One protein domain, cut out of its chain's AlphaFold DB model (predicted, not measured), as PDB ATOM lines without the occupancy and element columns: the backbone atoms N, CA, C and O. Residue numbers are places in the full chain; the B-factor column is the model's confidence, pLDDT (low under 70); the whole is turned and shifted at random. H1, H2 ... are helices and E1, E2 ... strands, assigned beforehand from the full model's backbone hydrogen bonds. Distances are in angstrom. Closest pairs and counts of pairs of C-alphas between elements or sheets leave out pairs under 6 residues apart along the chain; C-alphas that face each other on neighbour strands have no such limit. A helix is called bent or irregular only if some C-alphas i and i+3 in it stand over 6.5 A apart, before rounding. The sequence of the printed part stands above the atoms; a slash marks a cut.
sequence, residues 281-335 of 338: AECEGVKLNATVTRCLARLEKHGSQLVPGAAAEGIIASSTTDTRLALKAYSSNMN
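What this domain is: This is residues 281 to 335 of the 338 residues of the protein "RNA_ligase domain-containing protein" of Glycomyces albidus (UniProt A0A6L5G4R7). A two-strand hairpin, E2 and E3, packs on one long helix, H1, which runs alongside it; E1 folds back beside the helix's first part. The printed part has 55 residues, in order E1, H1, E2, E3; the sheet E2 - E3 is antiparallel, the class mixed. It is only just compact, close to loose, with radius of gyration of the C-alphas 11.7 A, and elongated, spanning 33 by 21 by 19 A.

Where its parts are: E2 is residues 314 to 319, 17.0 A; E3 is 326 to 330, ending at C-alpha 330 (93.154, 20.668, 21.298). H1 is 285 to 302, 25.1 A, irregular: C-alphas 286 and 289 are 7.8 A apart. E1, 281 to 284, begins at C-alpha 281 (84.924, 33.277, 16.979).

How they stand to each other: In the hairpin, N 315 and O 329 are within hydrogen-bond range, 2.8 A. The closest C-alphas of H1 and E2, Leu 296 and Gly 314, are 6.4 A apart. E1 pairs with no named strand. In H1, 12 of 14 O i to N i+4 pairs are within range.

The domain as a whole: The printed part has no cut. H1 to E2 is a long link. Residues 333 to 335 have pLDDT under 70.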
ATOM      1  N   ALA A 281      85.625  32.426  16.023       97.62
ATOM      2  CA  ALA A 281      84.924  33.277  16.979       97.62
ATOM      3  C   ALA A 281      85.783  34.426  17.526       97.62
ATOM      4  O   ALA A 281      86.998  34.317  17.668       97.62
ATOM      5  N   GLU A 282      85.093  35.470  17.977       97.12
ATOM      6  CA  GLU A 282      85.609  36.476  18.903       97.12
ATOM      7  C   GLU A 282      84.706  36.522  20.139       97.12
ATOM      8  O   GLU A 282      83.491  36.310  20.046       97.12
ATOM      9  N   CYS A 283      85.270  36.808  21.310       97.25
ATOM     10  CA  CYS A 283      84.487  36.953  22.536       97.25
ATOM     11  C   CYS A 283      85.157  37.880  23.552       97.25
ATOM     12  O   CYS A 283      86.352  38.134  23.494       97.25
ATOM     13  N   GLU A 284      84.394  38.359  24.527       96.50
ATOM     14  CA  GLU A 284      84.961  38.911  25.762       96.50
ATOM     15  C   GLU A 284      85.462  37.775  26.660       96.50
ATOM     16  O   GLU A 284      84.909  36.669  26.630       96.50
ATOM     17  N   GLY A 285      86.468  38.043  27.497       95.25
ATOM     18  CA  GLY A 285      87.083  37.009  28.334       95.25
ATOM     19  C   GLY A 285      86.111  36.321  29.302       95.25
ATOM     20  O   GLY A 285      86.244  35.124  29.542       95.25
ATOM     21  N   VAL A 286      85.047  36.997  29.754       96.38
ATOM     22  CA  VAL A 286      83.979  36.377  30.574       96.38
ATOM     23  C   VAL A 286      83.235  35.238  29.856       96.38
ATOM     24  O   VAL A 286      82.647  34.378  30.505       96.38
ATOM     25  N   LYS A 287      83.273  35.200  28.516       97.94
ATOM     26  CA  LYS A 287      82.673  34.144  27.678       97.94
ATOM     27  C   LYS A 287      83.717  33.182  27.100       97.94
ATOM     28  O   LYS A 287      83.348  32.328  26.289       97.94
ATOM     29  N   LEU A 288      84.993  33.307  27.477       96.50
ATOM     30  CA  LEU A 288      86.099  32.605  26.823       96.50
ATOM     31  C   LEU A 288      85.943  31.085  26.893       96.50
ATOM     32  O   LEU A 288      85.897  30.440  25.851       96.50
ATOM     33  N   ASN A 289      85.757  30.519  28.087       96.81
ATOM     34  CA  ASN A 289      85.639  29.064  28.262       96.81
ATOM     35  C   ASN A 289      84.468  28.469  27.460       96.81
ATOM     36  O   ASN A 289      84.626  27.459  26.771       96.81
ATOM     37  N   ALA A 290      83.301  29.120  27.495       97.75
ATOM     38  CA  ALA A 290      82.128  28.682  26.738       97.75
ATOM     39  C   ALA A 290      82.352  28.779  25.218       97.75
ATOM     40  O   ALA A 290      81.910  27.920  24.455       97.75
ATOM     41  N   THR A 291      83.060  29.816  24.766       98.31
ATOM     42  CA  THR A 291      83.377  30.036  23.347       98.31
ATOM     43  C   THR A 291      84.410  29.028  22.850       98.31
ATOM     44  O   THR A 291      84.184  28.422  21.807       98.31
ATOM     45  N   VAL A 292      85.469  28.762  23.622       97.94
ATOM     46  CA  VAL A 292      86.455  27.706  23.339       97.94
ATOM     47  C   VAL A 292      85.768  26.349  23.211       97.94
ATOM     48  O   VAL A 292      85.941  25.681  22.197       97.94
ATOM     49  N   THR A 293      84.925  25.978  24.180       97.69
ATOM     50  CA  THR A 293      84.192  24.697  24.164       97.69
ATOM     51  C   THR A 293      83.339  24.553  22.903       97.69
ATOM     52  O   THR A 293      83.387  23.527  22.227       97.69
ATOM     53  N   ARG A 294      82.602  25.609  22.528       98.06
ATOM     54  CA  ARG A 294      81.793  25.622  21.301       98.06
ATOM     55  C   ARG A 294      82.649  25.495  20.038       98.06
ATOM     56  O   ARG A 294      82.259  24.779  19.118       98.06
ATOM     57  N   CYS A 295      83.784  26.192  19.971       98.19
ATOM     58  CA  CYS A 295      84.690  26.115  18.826       98.19
ATOM     59  C   CYS A 295      85.283  24.712  18.673       98.19
ATOM     60  O   CYS A 295      85.249  24.171  17.572       98.19
ATOM     61  N   LEU A 296      85.752  24.102  19.765       97.69
ATOM     62  CA  LEU A 296      86.280  22.737  19.749       97.69
ATOM     63  C   LEU A 296      85.217  21.730  19.301       97.69
ATOM     64  O   LEU A 296      85.466  20.986  18.359       97.69
ATOM     65  N   ALA A 297      84.002  21.787  19.858       96.62
ATOM     66  CA  ALA A 297      82.904  20.911  19.440       96.62
ATOM     67  C   ALA A 297      82.558  21.063  17.943       96.62
ATOM     68  O   ALA A 297      82.230  20.089  17.263       96.62
ATOM     69  N   ARG A 298      82.648  22.285  17.397       96.56
ATOM     70  CA  ARG A 298      82.451  22.528  15.959       96.56
ATOM     71  C   ARG A 298      83.561  21.885  15.125       96.56
ATOM     72  O   ARG A 298      83.248  21.267  14.112       96.56
ATOM     73  N   LEU A 299      84.818  22.033  15.536       96.31
ATOM     74  CA  LEU A 299      85.972  21.443  14.851       96.31
ATOM     75  C   LEU A 299      85.971  19.909  14.925       96.31
ATOM     76  O   LEU A 299      86.331  19.251  13.956       96.31
ATOM     77  N   GLU A 300      85.509  19.328  16.029       95.56
ATOM     78  CA  GLU A 300      85.330  17.875  16.160       95.56
ATOM     79  C   GLU A 300      84.252  17.352  15.212       95.56
ATOM     80  O   GLU A 300      84.439  16.330  14.556       95.56
ATOM     81  N   LYS A 301      83.133  18.076  15.109       95.88
ATOM     82  CA  LYS A 301      82.000  17.679  14.271       95.88
ATOM     83  C   LYS A 301      82.252  17.874  12.775       95.88
ATOM     84  O   LYS A 301      81.725  17.109  11.972       95.88
ATOM     85  N   HIS A 302      82.975  18.925  12.397       95.94
ATOM     86  CA  HIS A 302      83.076  19.366  11.002       95.94
ATOM     87  C   HIS A 302      84.492  19.309  10.420       95.94
ATOM     88  O   HIS A 302      84.645  19.517   9.221       95.94
ATOM     89  N   GLY A 303      85.508  19.017  11.234       95.81
ATOM     90  CA  GLY A 303      86.901  19.044  10.808       95.81
ATOM     91  C   GLY A 303      87.478  20.459  10.718       95.81
ATOM     92  O   GLY A 303      86.957  21.413  11.306       95.81
ATOM     93  N   SER A 304      88.601  20.565  10.012       97.19
ATOM     94  CA  SER A 304      89.321  21.811   9.755       97.19
ATOM     95  C   SER A 304      88.478  22.747   8.891       97.19
ATOM     96  O   SER A 304      87.867  22.330   7.906       97.19
ATOM     97  N   GLN A 305      88.433  24.025   9.269       97.12
ATOM     98  CA  GLN A 305      87.843  25.075   8.441       97.12
ATOM     99  C   GLN A 305      88.815  25.521   7.354       97.12
ATOM    100  O   GLN A 305      88.367  25.920   6.282       97.12
ATOM    101  N   LEU A 306      90.121  25.456   7.633       97.12
ATOM    102  CA  LEU A 306      91.150  25.815   6.663       97.12
ATOM    103  C   LEU A 306      91.285  24.757   5.563       97.12
ATOM    104  O   LEU A 306      91.408  25.107   4.394       97.12
ATOM    105  N   VAL A 307      91.231  23.473   5.929       97.12
ATOM    106  CA  VAL A 307      91.336  22.355   4.983       97.12
ATOM    107  C   VAL A 307      90.069  21.494   5.049       97.12
ATOM    108  O   VAL A 307      89.998  20.559   5.853       97.12
ATOM    109  N   PRO A 308      89.047  21.790   4.223       95.31
ATOM    110  CA  PRO A 308      87.791  21.050   4.227       95.31
ATOM    111  C   PRO A 308      87.994  19.539   4.068       95.31
ATOM    112  O   PRO A 308      88.711  19.088   3.179       95.31
ATOM    113  N   GLY A 309      87.333  18.755   4.923       94.56
ATOM    114  CA  GLY A 309      87.409  17.288   4.918       94.56
ATOM    115  C   GLY A 309      88.521  16.700   5.793       94.56
ATOM    116  O   GLY A 309      88.414  15.544   6.193       94.56
ATOM    117  N   ALA A 310      89.528  17.487   6.176       95.50
ATOM    118  CA  ALA A 310      90.563  17.043   7.101       95.50
ATOM    119  C   ALA A 310      90.142  17.248   8.565       95.50
ATOM    120  O   ALA A 310      89.335  18.117   8.897       95.50
ATOM    121  N   ALA A 311      90.724  16.480   9.483       94.88
ATOM    122  CA  ALA A 311      90.505  16.687  10.912       94.88
ATOM    123  C   ALA A 311      91.279  17.918  11.430       94.88
ATOM    124  O   ALA A 311      92.465  18.085  11.149       94.88
ATOM    125  N   ALA A 312      90.627  18.755  12.240       95.88
ATOM    126  CA  ALA A 312      91.242  19.933  12.860       95.88
ATOM    127  C   ALA A 312      92.152  19.562  14.038       95.88
ATOM    128  O   ALA A 312      91.918  18.563  14.726       95.88
ATOM    129  N   GLU A 313      93.194  20.355  14.301       96.00
ATOM    130  CA  GLU A 313      94.069  20.155  15.467       96.00
ATOM    131  C   GLU A 313      93.441  20.744  16.736       96.00
ATOM    132  O   GLU A 313      93.364  20.088  17.776       96.00
ATOM    133  N   GLY A 314      92.941  21.975  16.650       97.31
ATOM    134  CA  GLY A 314      92.382  22.675  17.794       97.31
ATOM    135  C   GLY A 314      92.205  24.161  17.531       97.31
ATOM    136  O   GLY A 314      91.948  24.577  16.403       97.31
ATOM    137  N   ILE A 315      92.352  24.963  18.581       98.31
ATOM    138  CA  ILE A 315      92.236  26.422  18.534       98.31
ATOM    139  C   ILE A 315      93.382  27.106  19.276       98.31
ATOM    140  O   ILE A 315      93.965  26.546  20.212       98.31
ATOM    141  N   ILE A 316      93.646  28.351  18.889       97.75
ATOM    142  CA  ILE A 316      94.417  29.318  19.667       97.75
ATOM    143  C   ILE A 316      93.474  30.459  20.038       97.75
ATOM    144  O   ILE A 316      92.836  31.041  19.169       97.75
ATOM    145  N   ALA A 317      93.374  30.779  21.324       96.81
ATOM    146  CA  ALA A 317      92.680  31.963  21.810       96.81
ATOM    147  C   ALA A 317      93.713  32.996  22.257       96.81
ATOM    148  O   ALA A 317      94.451  32.742  23.208       96.81
ATOM    149  N   SER A 318      93.741  34.155  21.609       95.56
ATOM    150  CA  SER A 318      94.703  35.228  21.883       95.56
ATOM    151  C   SER A 318      93.989  36.483  22.365       95.56
ATOM    152  O   SER A 318      92.963  36.874  21.802       95.56
ATOM    153  N   SER A 319      94.536  37.136  23.391       93.12
ATOM    154  CA  SER A 319      94.050  38.452  23.815       93.12
ATOM    155  C   SER A 319      94.342  39.494  22.735       93.12
ATOM    156  O   SER A 319      95.447  39.557  22.194       93.12
ATOM    157  N   THR A 320      93.366  40.359  22.450       91.00
ATOM    158  CA  THR A 320      93.557  41.491  21.528       91.00
ATOM    159  C   THR A 320      94.372  42.625  22.149       91.00
ATOM    160  O   THR A 320      94.842  43.504  21.436       91.00
ATOM    161  N   THR A 321      94.501  42.652  23.479       88.50
ATOM    162  CA  THR A 321      95.219  43.711  24.210       88.50
ATOM    163  C   THR A 321      96.690  43.369  24.420       88.50
ATOM    164  O   THR A 321      97.531  44.267  24.452       88.50
ATOM    165  N   ASP A 322      96.992  42.086  24.620       87.56
ATOM    166  CA  ASP A 322      98.351  41.580  24.796       87.56
ATOM    167  C   ASP A 322      98.466  40.203  24.145       87.56
ATOM    168  O   ASP A 322      98.105  39.182  24.730       87.56
ATOM    169  N   THR A 323      98.986  40.177  22.922       80.94
ATOM    170  CA  THR A 323      99.105  38.960  22.109       80.94
ATOM    171  C   THR A 323     100.086  37.937  22.682       80.94
ATOM    172  O   THR A 323     100.099  36.791  22.238       80.94
ATOM    173  N   ARG A 324     100.882  38.303  23.698       85.00
ATOM    174  CA  ARG A 324     101.708  37.345  24.453       85.00
ATOM    175  C   ARG A 324     100.856  36.425  25.315       85.00
ATOM    176  O   ARG A 324     101.304  35.339  25.678       85.00
ATOM    177  N   LEU A 325      99.642  36.856  25.653       90.25
ATOM    178  CA  LEU A 325      98.672  36.010  26.314       90.25
ATOM    179  C   LEU A 325      97.843  35.269  25.266       90.25
ATOM    180  O   LEU A 325      96.843  35.777  24.750       90.25
ATOM    181  N   ALA A 326      98.264  34.039  25.006       93.75
ATOM    182  CA  ALA A 326      97.551  33.102  24.165       93.75
ATOM    183  C   ALA A 326      97.387  31.764  24.883       93.75
ATOM    184  O   ALA A 326      98.269  31.305  25.612       93.75
ATOM    185  N   LEU A 327      96.246  31.129  24.657       94.75
ATOM    186  CA  LEU A 327      95.918  29.799  25.143       94.75
ATOM    187  C   LEU A 327      95.731  28.888  23.938       94.75
ATOM    188  O   LEU A 327      95.116  29.280  22.949       94.75
ATOM    189  N   LYS A 328      96.223  27.656  24.035       95.38
ATOM    190  CA  LYS A 328      95.952  26.611  23.048       95.38
ATOM    191  C   LYS A 328      95.029  25.567  23.650       95.38
ATOM    192  O   LYS A 328      95.206  25.192  24.809       95.38
ATOM    193  N   ALA A 329      94.081  25.090  22.859       95.88
ATOM    194  CA  ALA A 329      93.243  23.958  23.221       95.88
ATOM    195  C   ALA A 329      93.121  23.015  22.027       95.88
ATOM    196  O   ALA A 329      93.053  23.460  20.883       95.88
ATOM    197  N   TYR A 330      93.117  21.720  22.304       94.00
ATOM    198  CA  TYR A 330      93.154  20.668  21.298       94.00
ATOM    199  C   TYR A 330      91.780  20.020  21.149       94.00
ATOM    200  O   TYR A 330      91.041  19.922  22.131       94.00
ATOM    201  N   SER A 331      91.433  19.588  19.935       87.50
ATOM    202  CA  SER A 331      90.216  18.795  19.736       87.50
ATOM    203  C   SER A 331      90.403  17.380  20.301       87.50
ATOM    204  O   SER A 331      91.502  16.823  20.256       87.50
ATOM    205  N   SER A 332      89.344  16.784  20.851       75.31
ATOM    206  CA  SER A 332      89.404  15.476  21.529       75.31
ATOM    207  C   SER A 332      89.711  14.287  20.607       75.31
ATOM    208  O   SER A 332      90.058  13.213  21.099       75.31
ATOM    209  N   ASN A 333      89.745  14.494  19.285       60.06
ATOM    210  CA  ASN A 333      90.268  13.525  18.311       60.06
ATOM    211  C   ASN A 333      91.778  13.216  18.487       60.06
ATOM    212  O   ASN A 333      92.353  12.489  17.680       60.06
ATOM    213  N   MET A 334      92.428  13.741  19.532       53.28
ATOM    214  CA  MET A 334      93.834  13.507  19.874       53.28
ATOM    215  C   MET A 334      94.121  12.283  20.757       53.28
ATOM    216  O   MET A 334      95.284  11.921  20.903       53.28
ATOM    217  N   ASN A 335      93.118  11.590  21.308       38.09
ATOM    218  CA  ASN A 335      93.365  10.437  22.197       38.09
ATOM    219  C   ASN A 335      93.650   9.102  21.472       38.09
ATOM    220  O   ASN A 335      93.500   8.032  22.056       38.09
TER     221      ASN A 335